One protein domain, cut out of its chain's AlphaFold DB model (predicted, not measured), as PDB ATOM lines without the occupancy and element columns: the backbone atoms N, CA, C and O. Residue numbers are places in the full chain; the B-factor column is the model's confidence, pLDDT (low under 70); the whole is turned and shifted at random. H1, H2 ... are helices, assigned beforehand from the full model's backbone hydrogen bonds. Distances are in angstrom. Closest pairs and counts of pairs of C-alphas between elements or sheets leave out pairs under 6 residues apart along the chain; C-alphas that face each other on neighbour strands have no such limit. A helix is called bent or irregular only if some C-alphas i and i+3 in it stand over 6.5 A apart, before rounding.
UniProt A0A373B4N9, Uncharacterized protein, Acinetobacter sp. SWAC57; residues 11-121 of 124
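Overview. This is residues 11 to 121 of the 124 residues of an uncharacterized protein of Acinetobacter sp. SWAC57 (UniProt A0A373B4N9). A long helix, H4, runs through the middle of an elongated body; the hairpin of H2 and H3 meets it loosely on one side, and H5 crosses another side, leading to H6 near the first residues of H4. H7 lies near that same end of H4. The printed part has 111 residues with seven named helices, H1 to H7 in chain order, and no named strand, an all helix domain. It is compact, with a radius of gyration of the C-alphas of 14.5 A and spans of 45 by 29 by 22 A.

Arrangement. H1, residues 11 to 14, touches no helix and meets H2, residues 17 to 27, only through their link. H2 and H3, residues 33 to 48, touch as a hairpin at a steep tilt of 45 degrees, closest at the C-alphas of Leu 25 and Ile 36, 6.8 A. The hub, H4, residues 60 to 77, touches H2 only at their ends. H3 and H4, a hairpin, only just touch, with 3 pairs of C-alphas within 8 A, closest at Phe 47 and Leu 66, 6.2 A. H2, H3 and H4 form an up and down bundle, each running against the one before. H5, residues 84 to 98, touches H4 at a steep tilt of 53 degrees, closest at the C-alphas of Met 72 and Ile 91, 6.6 A. H6, residues 100 to 106, touches residues 60 to 64 of H4 alone, closest at the C-alphas of Glu 61 and Ile 103, 5.7 A. H7, residues 111 to 114, is close to H4 but not clearly touching. Each O i to N i+4 pair is within hydrogen-bond range in H2, H3, H4 and H6, and 9 of 11 in H5; H1 and H7 are too short for one.

Along the chain. H1 begins at C-alpha 11 (372.111, 318.293, 295.481). H3 is 21.8 A long, H4 26.0 A and H5 19.9 A. H5 is only just irregular, with C-alphas 93 and 96 7.0 A apart. H7 ends at C-alpha 114 (375.981, 320.689, 310.564).

Size, cuts and confidence. The C-alphas farthest apart, of Glu 32 and Asp 108, are 44.8 A apart. The printed part has no cut, and the H3 to H4 link is long. Residues 11 to 16 and 111 to 121 are under 70 in pLDDT.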
ATOM      1  N   ASP A  11     372.685 319.118 296.553       53.12
ATOM      2  CA  ASP A  11     372.111 318.293 295.481       53.12
ATOM      3  C   ASP A  11     370.931 317.436 295.946       53.12
ATOM      4  O   ASP A  11     369.979 317.253 295.199       53.12
ATOM      5  N   HIS A  12     370.934 316.929 297.179       54.78
ATOM      6  CA  HIS A  12     369.821 316.139 297.717       54.78
ATOM      7  C   HIS A  12     368.556 316.965 298.047       54.78
ATOM      8  O   HIS A  12     367.443 316.443 297.954       54.78
ATOM      9  N   LEU A  13     368.698 318.248 298.403       53.19
ATOM     10  CA  LEU A  13     367.592 319.208 298.561       53.19
ATOM     11  C   LEU A  13     367.144 319.777 297.203       53.19
ATOM     12  O   LEU A  13     365.970 320.088 297.001       53.19
ATOM     13  N   ILE A  14     368.098 319.884 296.276       55.72
ATOM     14  CA  ILE A  14     368.018 320.561 294.977       55.72
ATOM     15  C   ILE A  14     367.471 319.660 293.871       55.72
ATOM     16  O   ILE A  14     366.699 320.140 293.041       55.72
ATOM     17  N   ARG A  15     367.833 318.369 293.846       57.72
ATOM     18  CA  ARG A  15     367.627 317.489 292.681       57.72
ATOM     19  C   ARG A  15     366.181 317.388 292.213       57.72
ATOM     20  O   ARG A  15     365.970 317.192 291.027       57.72
ATOM     21  N   ASP A  16     365.214 317.627 293.096       65.81
ATOM     22  CA  ASP A  16     363.793 317.510 292.767       65.81
ATOM     23  C   ASP A  16     362.936 318.686 293.241       65.81
ATOM     24  O   ASP A  16     361.711 318.564 293.288       65.81
ATOM     25  N   TRP A  17     363.512 319.839 293.604       73.44
ATOM     26  CA  TRP A  17     362.690 320.916 294.171       73.44
ATOM     27  C   TRP A  17     361.629 321.416 293.179       73.44
ATOM     28  O   TRP A  17     360.506 321.679 293.597       73.44
ATOM     29  N   ARG A  18     361.932 321.474 291.871       74.50
ATOM     30  CA  ARG A  18     360.963 321.860 290.827       74.50
ATOM     31  C   ARG A  18     359.821 320.858 290.715       74.50
ATOM     32  O   ARG A  18     358.663 321.257 290.707       74.50
ATOM     33  N   HIS A  19     360.132 319.562 290.681       78.81
ATOM     34  CA  HIS A  19     359.118 318.509 290.616       78.81
ATOM     35  C   HIS A  19     358.253 318.471 291.886       78.81
ATOM     36  O   HIS A  19     357.027 318.380 291.808       78.81
ATOM     37  N   ARG A  20     358.873 318.613 293.064       79.19
ATOM     38  CA  ARG A  20     358.171 318.707 294.351       79.19
ATOM     39  C   ARG A  20     357.301 319.958 294.426       79.19
ATOM     40  O   ARG A  20     356.160 319.864 294.857       79.19
ATOM     41  N   THR A  21     357.809 321.104 293.977       82.19
ATOM     42  CA  THR A  21     357.068 322.374 293.933       82.19
ATOM     43  C   THR A  21     355.868 322.265 293.008       82.19
ATOM     44  O   THR A  21     354.764 322.595 293.423       82.19
ATOM     45  N   LEU A  22     356.054 321.716 291.805       84.69
ATOM     46  CA  LEU A  22     354.965 321.444 290.872       84.69
ATOM     47  C   LEU A  22     353.897 320.552 291.514       84.69
ATOM     48  O   LEU A  22     352.727 320.914 291.534       84.69
ATOM     49  N   THR A  23     354.311 319.430 292.110       86.56
ATOM     50  CA  THR A  23     353.398 318.496 292.786       86.56
ATOM     51  C   THR A  23     352.614 319.184 293.904       86.56
ATOM     52  O   THR A  23     351.403 319.012 293.997       86.56
ATOM     53  N   LEU A  24     353.280 319.993 294.734       87.00
ATOM     54  CA  LEU A  24     352.650 320.721 295.839       87.00
ATOM     55  C   LEU A  24     351.683 321.802 295.350       87.00
ATOM     56  O   LEU A  24     350.605 321.941 295.916       87.00
ATOM     57  N   LEU A  25     352.043 322.549 294.305       90.56
ATOM     58  CA  LEU A  25     351.170 323.556 293.700       90.56
ATOM     59  C   LEU A  25     349.909 322.903 293.125       90.56
ATOM     60  O   LEU A  25     348.804 323.359 293.415       90.56
ATOM     61  N   THR A  26     350.059 321.795 292.396       89.06
ATOM     62  CA  THR A  26     348.921 321.034 291.865       89.06
ATOM     63  C   THR A  26     348.046 320.463 292.981       89.06
ATOM     64  O   THR A  26     346.826 320.580 292.919       89.06
ATOM     65  N   GLN A  27     348.644 319.903 294.040       88.12
ATOM     66  CA  GLN A  27     347.905 319.415 295.213       88.12
ATOM     67  C   GLN A  27     347.156 320.533 295.949       88.12
ATOM     68  O   GLN A  27     346.067 320.293 296.462       88.12
ATOM     69  N   ALA A  28     347.710 321.745 295.961       89.69
ATOM     70  CA  ALA A  28     347.087 322.929 296.541       89.69
ATOM     71  C   ALA A  28     345.991 323.549 295.646       89.69
ATOM     72  O   ALA A  28     345.453 324.604 295.980       89.69
ATOM     73  N   GLY A  29     345.667 322.924 294.507       89.88
ATOM     74  CA  GLY A  29     344.621 323.372 293.587       89.88
ATOM     75  C   GLY A  29     345.078 324.379 292.529       89.88
ATOM     76  O   GLY A  29     344.235 324.947 291.841       89.88
ATOM     77  N   VAL A  30     346.385 324.609 292.365       92.06
ATOM     78  CA  VAL A  30     346.917 325.425 291.263       92.06
ATOM     79  C   VAL A  30     347.050 324.544 290.022       92.06
ATOM     80  O   VAL A  30     347.984 323.748 289.912       92.06
ATOM     81  N   THR A  31     346.101 324.666 289.098       89.75
ATOM     82  CA  THR A  31     346.031 323.826 287.891       89.75
ATOM     83  C   THR A  31     346.346 324.571 286.599       89.75
ATOM     84  O   THR A  31     346.761 323.939 285.630       89.75
ATOM     85  N   GLU A  32     346.190 325.896 286.577       93.81
ATOM     86  CA  GLU A  32     346.483 326.709 285.397       93.81
ATOM     87  C   GLU A  32     347.991 326.813 285.155       93.81
ATOM     88  O   GLU A  32     348.768 327.143 286.053       93.81
ATOM     89  N   ALA A  33     348.417 326.548 283.918       89.25
ATOM     90  CA  ALA A  33     349.835 326.502 283.567       89.25
ATOM     91  C   ALA A  33     350.547 327.843 283.817       89.25
ATOM     92  O   ALA A  33     351.688 327.855 284.280       89.25
ATOM     93  N   THR A  34     349.875 328.965 283.549       93.19
ATOM     94  CA  THR A  34     350.399 330.316 283.804       93.19
ATOM     95  C   THR A  34     350.663 330.547 285.287       93.19
ATOM     96  O   THR A  34     351.753 330.987 285.652       93.19
ATOM     97  N   ASP A  35     349.723 330.155 286.145       92.56
ATOM     98  CA  ASP A  35     349.824 330.320 287.596       92.56
ATOM     99  C   ASP A  35     350.906 329.416 288.185       92.56
ATOM    100  O   ASP A  35     351.641 329.814 289.092       92.56
ATOM    101  N   ILE A  36     351.032 328.192 287.662       91.06
ATOM    102  CA  ILE A  36     352.106 327.268 288.034       91.06
ATOM    103  C   ILE A  36     353.469 327.892 287.718       91.06
ATOM    104  O   ILE A  36     354.361 327.851 288.570       91.06
ATOM    105  N   ILE A  37     353.641 328.469 286.524       90.25
ATOM    106  CA  ILE A  37     354.899 329.099 286.103       90.25
ATOM    107  C   ILE A  37     355.224 330.294 287.000       90.25
ATOM    108  O   ILE A  37     356.320 330.344 287.558       90.25
ATOM    109  N   GLU A  38     354.276 331.212 287.192       93.62
ATOM    110  CA  GLU A  38     354.473 332.419 288.002       93.62
ATOM    111  C   GLU A  38     354.850 332.066 289.448       93.62
ATOM    112  O   GLU A  38     355.858 332.535 289.983       93.62
ATOM    113  N   LYS A  39     354.093 331.165 290.081       94.38
ATOM    114  CA  LYS A  39     354.356 330.746 291.464       94.38
ATOM    115  C   LYS A  39     355.677 329.996 291.589       94.38
ATOM    116  O   LYS A  39     356.386 330.182 292.576       94.38
ATOM    117  N   SER A  40     356.034 329.182 290.597       90.12
ATOM    118  CA  SER A  40     357.327 328.491 290.577       90.12
ATOM    119  C   SER A  40     358.495 329.469 290.456       90.12
ATOM    120  O   SER A  40     359.501 329.283 291.133       90.12
ATOM    121  N   GLN A  41     358.360 330.532 289.656       90.56
ATOM    122  CA  GLN A  41     359.376 331.584 289.537       90.56
ATOM    123  C   GLN A  41     359.540 332.373 290.838       90.56
ATOM    124  O   GLN A  41     360.668 332.602 291.270       90.56
ATOM    125  N   LEU A  42     358.436 332.727 291.505       94.00
ATOM    126  CA  LEU A  42     358.478 333.386 292.814       94.00
ATOM    127  C   LEU A  42     359.179 332.518 293.867       94.00
ATOM    128  O   LEU A  42     359.977 333.019 294.658       94.00
ATOM    129  N   LEU A  43     358.915 331.211 293.862       92.69
ATOM    130  CA  LEU A  43     359.587 330.268 294.751       92.69
ATOM    131  C   LEU A  43     361.068 330.081 294.386       92.69
ATOM    132  O   LEU A  43     361.894 330.000 295.292       92.69
ATOM    133  N   GLU A  44     361.432 330.076 293.098       90.31
ATOM    134  CA  GLU A  44     362.839 330.045 292.662       90.31
ATOM    135  C   GLU A  44     363.602 331.276 293.167       90.31
ATOM    136  O   GLU A  44     364.685 331.143 293.739       90.31
ATOM    137  N   ALA A  45     363.006 332.461 293.003       91.69
ATOM    138  CA  ALA A  45     363.538 333.719 293.516       91.69
ATOM    139  C   ALA A  45     363.704 333.670 295.040       91.69
ATOM    140  O   ALA A  45     364.765 333.977 295.571       91.69
ATOM    141  N   TYR A  46     362.688 333.195 295.758       93.00
ATOM    142  CA  TYR A  46     362.725 333.141 297.213       93.00
ATOM    143  C   TYR A  46     363.746 332.139 297.777       93.00
ATOM    144  O   TYR A  46     364.409 332.400 298.788       93.00
ATOM    145  N   PHE A  47     363.876 330.961 297.166       89.44
ATOM    146  CA  PHE A  47     364.789 329.930 297.651       89.44
ATOM    147  C   PHE A  47     366.236 330.202 297.257       89.44
ATOM    148  O   PHE A  47     367.110 330.090 298.117       89.44
ATOM    149  N   PHE A  48     366.458 330.585 295.999       87.44
ATOM    150  CA  PHE A  48     367.767 330.555 295.348       87.44
ATOM    151  C   PHE A  48     368.173 331.893 294.723       87.44
ATOM    152  O   PHE A  48     369.066 331.906 293.879       87.44
ATOM    153  N   ASP A  49     367.490 332.991 295.064       86.00
ATOM    154  CA  ASP A  49     367.716 334.321 294.477       86.00
ATOM    155  C   ASP A  49     367.649 334.307 292.935       86.00
ATOM    156  O   ASP A  49     368.392 334.973 292.221       86.00
ATOM    157  N   GLY A  50     366.791 333.437 292.391       78.06
ATOM    158  CA  GLY A  50     366.600 333.267 290.950       78.06
ATOM    159  C   GLY A  50     367.713 332.480 290.249       78.06
ATOM    160  O   GLY A  50     367.638 332.278 289.039       78.06
ATOM    161  N   ASN A  51     368.723 331.997 290.980       80.62
ATOM    162  CA  ASN A  51     369.873 331.294 290.418       80.62
ATOM    163  C   ASN A  51     370.012 329.865 290.960       80.62
ATOM    164  O   ASN A  51     371.048 329.469 291.493       80.62
ATOM    165  N   PHE A  52     368.971 329.052 290.771       76.81
ATOM    166  CA  PHE A  52     368.963 327.653 291.208       76.81
ATOM    167  C   PHE A  52     370.166 326.840 290.700       76.81
ATOM    168  O   PHE A  52     370.745 326.057 291.446       76.81
ATOM    169  N   LYS A  53     370.548 327.011 289.427       71.81
ATOM    170  CA  LYS A  53     371.592 326.191 288.784       71.81
ATOM    171  C   LYS A  53     372.975 326.363 289.411       71.81
ATOM    172  O   LYS A  53     373.786 325.453 289.293       71.81
ATOM    173  N   ASN A  54     373.230 327.514 290.025       72.81
ATOM    174  CA  ASN A  54     374.514 327.846 290.636       72.81
ATOM    175  C   ASN A  54     374.368 328.098 292.141       72.81
ATOM    176  O   ASN A  54     375.211 328.767 292.733       72.81
ATOM    177  N   PHE A  55     373.283 327.616 292.753       79.62
ATOM    178  CA  PHE A  55     373.117 327.764 294.186       79.62
ATOM    179  C   PHE A  55     374.105 326.856 294.917       79.62
ATOM    180  O   PHE A  55     374.066 325.633 294.780       79.62
ATOM    181  N   GLU A  56     374.932 327.462 295.758       77.00
ATOM    182  CA  GLU A  56     375.787 326.774 296.714       77.00
ATOM    183  C   GLU A  56     375.620 327.458 298.072       77.00
ATOM    184  O   GLU A  56     375.772 328.679 298.182       77.00
ATOM    185  N   ALA A  57     375.290 326.679 299.104       76.44
ATOM    186  CA  ALA A  57     375.200 327.207 300.459       76.44
ATOM    187  C   ALA A  57     376.607 327.583 300.942       76.44
ATOM    188  O   ALA A  57     377.449 326.711 301.150       76.44
ATOM    189  N   GLN A  58     376.852 328.884 301.105       79.31
ATOM    190  CA  GLN A  58     378.167 329.412 301.485       79.31
ATOM    191  C   GLN A  58     378.480 329.184 302.966       79.31
ATOM    192  O   GLN A  58     379.642 329.070 303.355       79.31
ATOM    193  N   ASP A  59     377.438 329.079 303.790       79.50
ATOM    194  CA  ASP A  59     377.546 328.901 305.226       79.50
ATOM    195  C   ASP A  59     376.372 328.092 305.804       79.50
ATOM    196  O   ASP A  59     375.363 327.772 305.163       79.50
ATOM    197  N   SER A  60     376.570 327.738 307.066       76.31
ATOM    198  CA  SER A  60     375.647 327.046 307.953       76.31
ATOM    199  C   SER A  60     374.277 327.721 308.053       76.31
ATOM    200  O   SER A  60     373.244 327.048 307.996       76.31
ATOM    201  N   GLU A  61     374.263 329.049 308.166       82.56
ATOM    202  CA  GLU A  61     373.045 329.847 308.281       82.56
ATOM    203  C   GLU A  61     372.206 329.759 307.003       82.56
ATOM    204  O   GLU A  61     371.014 329.455 307.057       82.56
ATOM    205  N   THR A  62     372.840 329.934 305.847       83.25
ATOM    206  CA  THR A  62     372.230 329.851 304.520       83.25
ATOM    207  C   THR A  62     371.592 328.486 304.298       83.25
ATOM    208  O   THR A  62     370.451 328.402 303.833       83.25
ATOM    209  N   LEU A  63     372.284 327.402 304.670       80.25
ATOM    210  CA  LEU A  63     371.749 326.045 304.552       80.25
ATOM    211  C   LEU A  63     370.527 325.826 305.456       80.25
ATOM    212  O   LEU A  63     369.512 325.269 305.026       80.25
ATOM    213  N   ILE A  64     370.613 326.251 306.716       82.06
ATOM    214  CA  ILE A  64     369.531 326.109 307.696       82.06
ATOM    215  C   ILE A  64     368.317 326.934 307.275       82.06
ATOM    216  O   ILE A  64     367.185 326.440 307.316       82.06
ATOM    217  N   PHE A  65     368.542 328.157 306.800       86.94
ATOM    218  CA  PHE A  65     367.469 329.019 306.349       86.94
ATOM    219  C   PHE A  65     366.824 328.508 305.065       86.94
ATOM    220  O   PHE A  65     365.599 328.466 304.994       86.94
ATOM    221  N   LEU A  66     367.595 328.035 304.081       86.94
ATOM    222  CA  LEU A  66     367.031 327.386 302.894       86.94
ATOM    223  C   LEU A  66     366.124 326.210 303.276       86.94
ATOM    224  O   LEU A  66     364.985 326.138 302.809       86.94
ATOM    225  N   ASN A  67     366.598 325.334 304.164       83.25
ATOM    226  CA  ASN A  67     365.798 324.221 304.663       83.25
ATOM    227  C   ASN A  67     364.502 324.714 305.306       83.25
ATOM    228  O   ASN A  67     363.428 324.254 304.927       83.25
ATOM    229  N   PHE A  68     364.579 325.688 306.216       87.06
ATOM    230  CA  PHE A  68     363.407 326.281 306.859       87.06
ATOM    231  C   PHE A  68     362.407 326.865 305.849       87.06
ATOM    232  O   PHE A  68     361.211 326.585 305.944       87.06
ATOM    233  N   LYS A  69     362.881 327.601 304.834       90.75
ATOM    234  CA  LYS A  69     362.040 328.156 303.760       90.75
ATOM    235  C   LYS A  69     361.272 327.050 303.030       90.75
ATOM    236  O   LYS A  69     360.044 327.099 302.962       90.75
ATOM    237  N   MET A  70     361.972 326.031 302.525       88.00
ATOM    238  CA  MET A  70     361.357 324.902 301.803       88.00
ATOM    239  C   MET A  70     360.366 324.132 302.695       88.00
ATOM    240  O   MET A  70     359.258 323.799 302.271       88.00
ATOM    241  N   LYS A  71     360.754 323.962 303.963       85.88
ATOM    242  CA  LYS A  71     359.938 323.719 305.160       85.88
ATOM    243  C   LYS A  71     358.511 324.220 305.117       85.88
ATOM    244  O   LYS A  71     357.520 323.504 304.955       85.88
ATOM    245  N   MET A  72     358.475 325.517 305.355       91.00
ATOM    246  CA  MET A  72     357.276 326.267 305.626       91.00
ATOM    247  C   MET A  72     356.454 326.452 304.358       91.00
ATOM    248  O   MET A  72     355.234 326.341 304.417       91.00
ATOM    249  N   VAL A  73     357.099 326.621 303.200       91.88
ATOM    250  CA  VAL A  73     356.391 326.630 301.912       91.88
ATOM    251  C   VAL A  73     355.633 325.322 301.705       91.88
ATOM    252  O   VAL A  73     354.440 325.359 301.412       91.88
ATOM    253  N   ARG A  74     356.271 324.163 301.925       89.06
ATOM    254  CA  ARG A  74     355.585 322.863 301.839       89.06
ATOM    255  C   ARG A  74     354.403 322.788 302.803       89.06
ATOM    256  O   ARG A  74     353.338 322.319 302.410       89.06
ATOM    257  N   PHE A  75     354.583 323.233 304.047       90.31
ATOM    258  CA  PHE A  75     353.513 323.248 305.045       90.31
ATOM    259  C   PHE A  75     352.311 324.082 304.582       90.31
ATOM    260  O   PHE A  75     351.192 323.574 304.577       90.31
ATOM    261  N   TYR A  76     352.531 325.327 304.154       93.25
ATOM    262  CA  TYR A  76     351.452 326.234 303.764       93.25
ATOM    263  C   TYR A  76     350.761 325.825 302.462       93.25
ATOM    264  O   TYR A  76     349.529 325.857 302.399       93.25
ATOM    265  N   LEU A  77     351.513 325.353 301.462       90.75
ATOM    266  CA  LEU A  77     350.924 324.771 300.252       90.75
ATOM    267  C   LEU A  77     350.075 323.537 300.591       90.75
ATOM    268  O   LEU A  77     348.956 323.418 300.108       90.75
ATOM    269  N   GLY A  78     350.534 322.677 301.508       87.25
ATOM    270  CA  GLY A  78     349.753 321.540 302.014       87.25
ATOM    271  C   GLY A  78     348.499 321.927 302.817       87.25
ATOM    272  O   GLY A  78     347.668 321.070 303.109       87.25
ATOM    273  N   LYS A  79     348.345 323.208 303.176       89.88
ATOM    274  CA  LYS A  79     347.130 323.799 303.763       89.88
ATOM    275  C   LYS A  79     346.286 324.560 302.732       89.88
ATOM    276  O   LYS A  79     345.384 325.294 303.122       89.88
ATOM    277  N   ASN A  80     346.567 324.387 301.438       89.50
ATOM    278  CA  ASN A  80     345.916 325.068 300.315       89.50
ATOM    279  C   ASN A  80     346.088 326.598 300.319       89.50
ATOM    280  O   ASN A  80     345.302 327.318 299.704       89.50
ATOM    281  N   ILE A  81     347.121 327.122 300.986       91.88
ATOM    282  CA  ILE A  81     347.477 328.540 300.883       91.88
ATOM    283  C   ILE A  81     348.368 328.698 299.653       91.88
ATOM    284  O   ILE A  81     349.530 328.317 299.685       91.88
ATOM    285  N   THR A  82     347.829 329.250 298.565       92.88
ATOM    286  CA  THR A  82     348.516 329.341 297.256       92.88
ATOM    287  C   THR A  82     349.025 330.747 296.915       92.88
ATOM    288  O   THR A  82     349.623 330.971 295.856       92.88
ATOM    289  N   ASN A  83     348.807 331.720 297.805       95.56
ATOM    290  CA  ASN A  83     349.358 333.068 297.692       95.56
ATOM    291  C   ASN A  83     350.824 333.064 298.166       95.56
ATOM    292  O   ASN A  83     351.097 333.182 299.359       95.56
ATOM    293  N   ILE A  84     351.761 332.895 297.226       95.00
ATOM    294  CA  ILE A  84     353.201 332.784 297.516       95.00
ATOM    295  C   ILE A  84     353.757 334.024 298.240       95.00
ATOM    296  O   ILE A  84     354.419 333.826 299.259       95.00
ATOM    297  N   PRO A  85     353.464 335.275 297.824       96.62
ATOM    298  CA  PRO A  85     353.859 336.457 298.595       96.62
ATOM    299  C   PRO A  85     353.413 336.408 300.062       96.62
ATOM    300  O   PRO A  85     354.222 336.626 300.959       96.62
ATOM    301  N   LYS A  86     352.159 336.008 300.324       96.56
ATOM    302  CA  LYS A  86     351.641 335.862 301.694       96.56
ATOM    303  C   LYS A  86     352.402 334.801 302.492       96.56
ATOM    304  O   LYS A  86     352.669 334.989 303.673       96.56
ATOM    305  N   ILE A  87     352.748 333.680 301.861       95.62
ATOM    306  CA  ILE A  87     353.561 332.633 302.491       95.62
ATOM    307  C   ILE A  87     354.929 333.187 302.891       95.62
ATOM    308  O   ILE A  87     355.360 332.962 304.016       95.62
ATOM    309  N   ILE A  88     355.588 333.925 301.998       95.88
ATOM    310  CA  ILE A  88     356.902 334.525 302.255       95.88
ATOM    311  C   ILE A  88     356.843 335.482 303.453       95.88
ATOM    312  O   ILE A  88     357.693 335.378 304.338       95.88
ATOM    313  N   GLU A  89     355.822 336.344 303.523       96.31
ATOM    314  CA  GLU A  89     355.575 337.222 304.678       96.31
ATOM    315  C   GLU A  89     355.466 336.419 305.982       96.31
ATOM    316  O   GLU A  89     356.203 336.671 306.933       96.31
ATOM    317  N   MET A  90     354.613 335.390 306.009       94.94
ATOM    318  CA  MET A  90     354.418 334.561 307.206       94.94
ATOM    319  C   MET A  90     355.700 333.826 307.623       94.94
ATOM    320  O   MET A  90     355.950 333.633 308.809       94.94
ATOM    321  N   ILE A  91     356.531 333.394 306.671       94.19
ATOM    322  CA  ILE A  91     357.815 332.750 306.986       94.19
ATOM    323  C   ILE A  91     358.781 333.751 307.619       94.19
ATOM    324  O   ILE A  91     359.460 333.405 308.587       94.19
ATOM    325  N   ALA A  92     358.837 334.979 307.100       92.62
ATOM    326  CA  ALA A  92     359.662 336.041 307.664       92.62
ATOM    327  C   ALA A  92     359.237 336.385 309.102       92.62
ATOM    328  O   ALA A  92     360.099 336.511 309.969       92.62
ATOM    329  N   GLU A  93     357.932 336.443 309.381       93.12
ATOM    330  CA  GLU A  93     357.395 336.682 310.731       93.12
ATOM    331  C   GLU A  93     357.723 335.550 311.718       93.12
ATOM    332  O   GLU A  93     357.912 335.795 312.909       93.12
ATOM    333  N   LEU A  94     357.816 334.305 311.241       89.19
ATOM    334  CA  LEU A  94     358.102 333.135 312.077       89.19
ATOM    335  C   LEU A  94     359.597 332.905 312.315       89.19
ATOM    336  O   LEU A  94     359.961 332.272 313.311       89.19
ATOM    337  N   LYS A  95     360.466 333.405 311.429       88.94
ATOM    338  CA  LYS A  95     361.921 333.203 311.508       88.94
ATOM    339  C   LYS A  95     362.497 333.523 312.904       88.94
ATOM    340  O   LYS A  95     363.202 332.655 313.426       88.94
ATOM    341  N   PRO A  96     362.155 334.648 313.567       90.62
ATOM    342  CA  PRO A  96     362.710 334.968 314.884       90.62
ATOM    343  C   PRO A  96     362.375 333.950 315.973       90.62
ATOM    344  O   PRO A  96     363.183 333.679 316.858       90.62
ATOM    345  N   TYR A  97     361.196 333.339 315.891       86.56
ATOM    346  CA  TYR A  97     360.718 332.406 316.907       86.56
ATOM    347  C   TYR A  97     361.262 330.992 316.697       86.56
ATOM    348  O   TYR A  97     361.578 330.294 317.657       86.56
ATOM    349  N   PHE A  98     361.382 330.565 315.439       82.25
ATOM    350  CA  PHE A  98     361.703 329.177 315.105       82.25
ATOM    351  C   PHE A  98     363.150 328.951 314.685       82.25
ATOM    352  O   PHE A  98     363.622 327.821 314.793       82.25
ATOM    353  N   LEU A  99     363.843 329.981 314.196       85.19
ATOM    354  CA  LEU A  99     365.115 329.798 313.504       85.19
ATOM    355  C   LEU A  99     366.272 330.594 314.098       85.19
ATOM    356  O   LEU A  99     367.381 330.072 314.128       85.19
ATOM    357  N   ASP A 100     366.039 331.810 314.595       85.19
ATOM    358  CA  ASP A 100     367.139 332.685 315.033       85.19
ATOM    359  C   ASP A 100     367.973 332.062 316.160       85.19
ATOM    360  O   ASP A 100     369.198 332.097 316.110       85.19
ATOM    361  N   HIS A 101     367.334 331.387 317.120       82.69
ATOM    362  CA  HIS A 101     368.048 330.676 318.186       82.69
ATOM    363  C   HIS A 101     368.884 329.490 317.666       82.69
ATOM    364  O   HIS A 101     369.939 329.186 318.222       82.69
ATOM    365  N   ILE A 102     368.435 328.828 316.593       81.25
ATOM    366  CA  ILE A 102     369.164 327.722 315.958       81.25
ATOM    367  C   ILE A 102     370.370 328.278 315.202       81.25
ATOM    368  O   ILE A 102     371.472 327.764 315.375       81.25
ATOM    369  N   ILE A 103     370.175 329.343 314.419       80.69
ATOM    370  CA  ILE A 103     371.247 330.037 313.692       80.69
ATOM    371  C   ILE A 103     372.323 330.513 314.672       80.69
ATOM    372  O   ILE A 103     373.500 330.224 314.478       80.69
ATOM    373  N   GLU A 104     371.928 331.148 315.773       84.06
ATOM    374  CA  GLU A 104     372.869 331.622 316.789       84.06
ATOM    375  C   GLU A 104     373.691 330.473 317.399       84.06
ATOM    376  O   GLU A 104     374.890 330.615 317.626       84.06
ATOM    377  N   SER A 105     373.081 329.296 317.597       79.88
ATOM    378  CA  SER A 105     373.759 328.117 318.160       79.88
ATOM    379  C   SER A 105     374.758 327.430 317.214       79.88
ATOM    380  O   SER A 105     375.538 326.578 317.652       79.88
ATOM    381  N   VAL A 106     374.737 327.770 315.921       77.88
ATOM    382  CA  VAL A 106     375.530 327.095 314.880       77.88
ATOM    383  C   VAL A 106     376.346 328.038 313.994       77.88
ATOM    384  O   VAL A 106     377.059 327.558 313.114       77.88
ATOM    385  N   LYS A 107     376.282 329.353 314.226       78.56
ATOM    386  CA  LYS A 107     376.949 330.381 313.407       78.56
ATOM    387  C   LYS A 107     378.464 330.184 313.272       78.56
ATOM    388  O   LYS A 107     379.019 330.435 312.210       78.56
ATOM    389  N   ASP A 108     379.110 329.664 314.315       81.50
ATOM    390  CA  ASP A 108     380.561 329.438 314.350       81.50
ATOM    391  C   ASP A 108     380.951 327.995 313.976       81.50
ATOM    392  O   ASP A 108     382.130 327.635 313.981       81.50
ATOM    393  N   LYS A 109     379.969 327.137 313.662       76.56
ATOM    394  CA  LYS A 109     380.214 325.736 313.311       76.56
ATOM    395  C   LYS A 109     380.504 325.589 311.818       76.56
ATOM    396  O   LYS A 109     379.777 326.154 310.992       76.56
ATOM    397  N   PRO A 110     381.502 324.770 311.434       75.31
ATOM    398  CA  PRO A 110     381.759 324.486 310.032       75.31
ATOM    399  C   PRO A 110     380.578 323.732 309.414       75.31
ATOM    400  O   PRO A 110     380.004 322.828 310.023       75.31
ATOM    401  N   LEU A 111     380.268 324.044 308.155       67.81
ATOM    402  CA  LEU A 111     379.161 323.435 307.409       67.81
ATOM    403  C   LEU A 111     379.206 321.894 307.438       67.81
ATOM    404  O   LEU A 111     378.183 321.231 307.590       67.81
ATOM    405  N   SER A 112     380.406 321.309 307.385       69.94
ATOM    406  CA  SER A 112     380.616 319.858 307.452       69.94
ATOM    407  C   SER A 112     380.191 319.210 308.778       69.94
ATOM    408  O   SER A 112     379.934 318.007 308.793       69.94
ATOM    409  N   GLU A 113     380.114 319.967 309.874       68.19
ATOM    410  CA  GLU A 113     379.599 319.506 311.169       68.19
ATOM    411  C   GLU A 113     378.068 319.511 311.171       68.19
ATOM    412  O   GLU A 113     377.450 318.517 311.543       68.19
ATOM    413  N   ILE A 114     377.447 320.565 310.639       67.88
ATOM    414  CA  ILE A 114     375.981 320.689 310.564       67.88
ATOM    415  C   ILE A 114     375.369 319.661 309.622       67.88
ATOM    416  O   ILE A 114     374.283 319.148 309.874       67.88
ATOM    417  N   MET A 115     376.072 319.332 308.541       61.06
ATOM    418  CA  MET A 115     375.619 318.319 307.590       61.06
ATOM    419  C   MET A 115     375.775 316.887 308.116       61.06
ATOM    420  O   MET A 115     375.130 315.978 307.594       61.06
ATOM    421  N   LYS A 116     376.615 316.675 309.141       58.12
ATOM    422  CA  LYS A 116     376.760 315.392 309.850       58.12
ATOM    423  C   LYS A 116     375.781 315.261 311.009       58.12
ATOM    424  O   LYS A 116     375.274 314.164 311.250       58.12
ATOM    425  N   ASP A 117     375.521 316.355 311.719       53.56
ATOM    426  CA  ASP A 117     374.490 316.384 312.741       53.56
ATOM    427  C   ASP A 117     373.117 316.234 312.086       53.56
ATOM    428  O   ASP A 117     372.805 316.795 311.036       53.56
ATOM    429  N   ARG A 118     372.242 315.465 312.731       45.78
ATOM    430  CA  ARG A 118     370.888 315.169 312.246       45.78
ATOM    431  C   ARG A 118     369.975 316.404 312.128       45.78
ATOM    432  O   ARG A 118     368.777 316.229 311.962       45.78
ATOM    433  N   TYR A 119     370.481 317.634 312.159       46.94
ATOM    434  CA  TYR A 119     369.733 318.824 311.747       46.94
ATOM    435  C   TYR A 119     369.483 318.856 310.231       46.94
ATOM    436  O   TYR A 119     368.452 319.365 309.801       46.94
ATOM    437  N   GLY A 120     370.345 318.214 309.429       41.72
ATOM    438  CA  GLY A 120     370.068 317.946 308.010       41.72
ATOM    439  C   GLY A 120     369.110 316.767 307.757       41.72
ATOM    440  O   GLY A 120     368.569 316.643 306.660       41.72
ATOM    441  N   ALA A 121     368.874 315.902 308.758       37.72
ATOM    442  CA  ALA A 121     368.181 314.614 308.600       37.72
ATOM    443  C   ALA A 121     366.888 314.440 309.429       37.72
ATOM    444  O   ALA A 121     366.037 313.646 309.049       37.72
TER     445      ALA A 121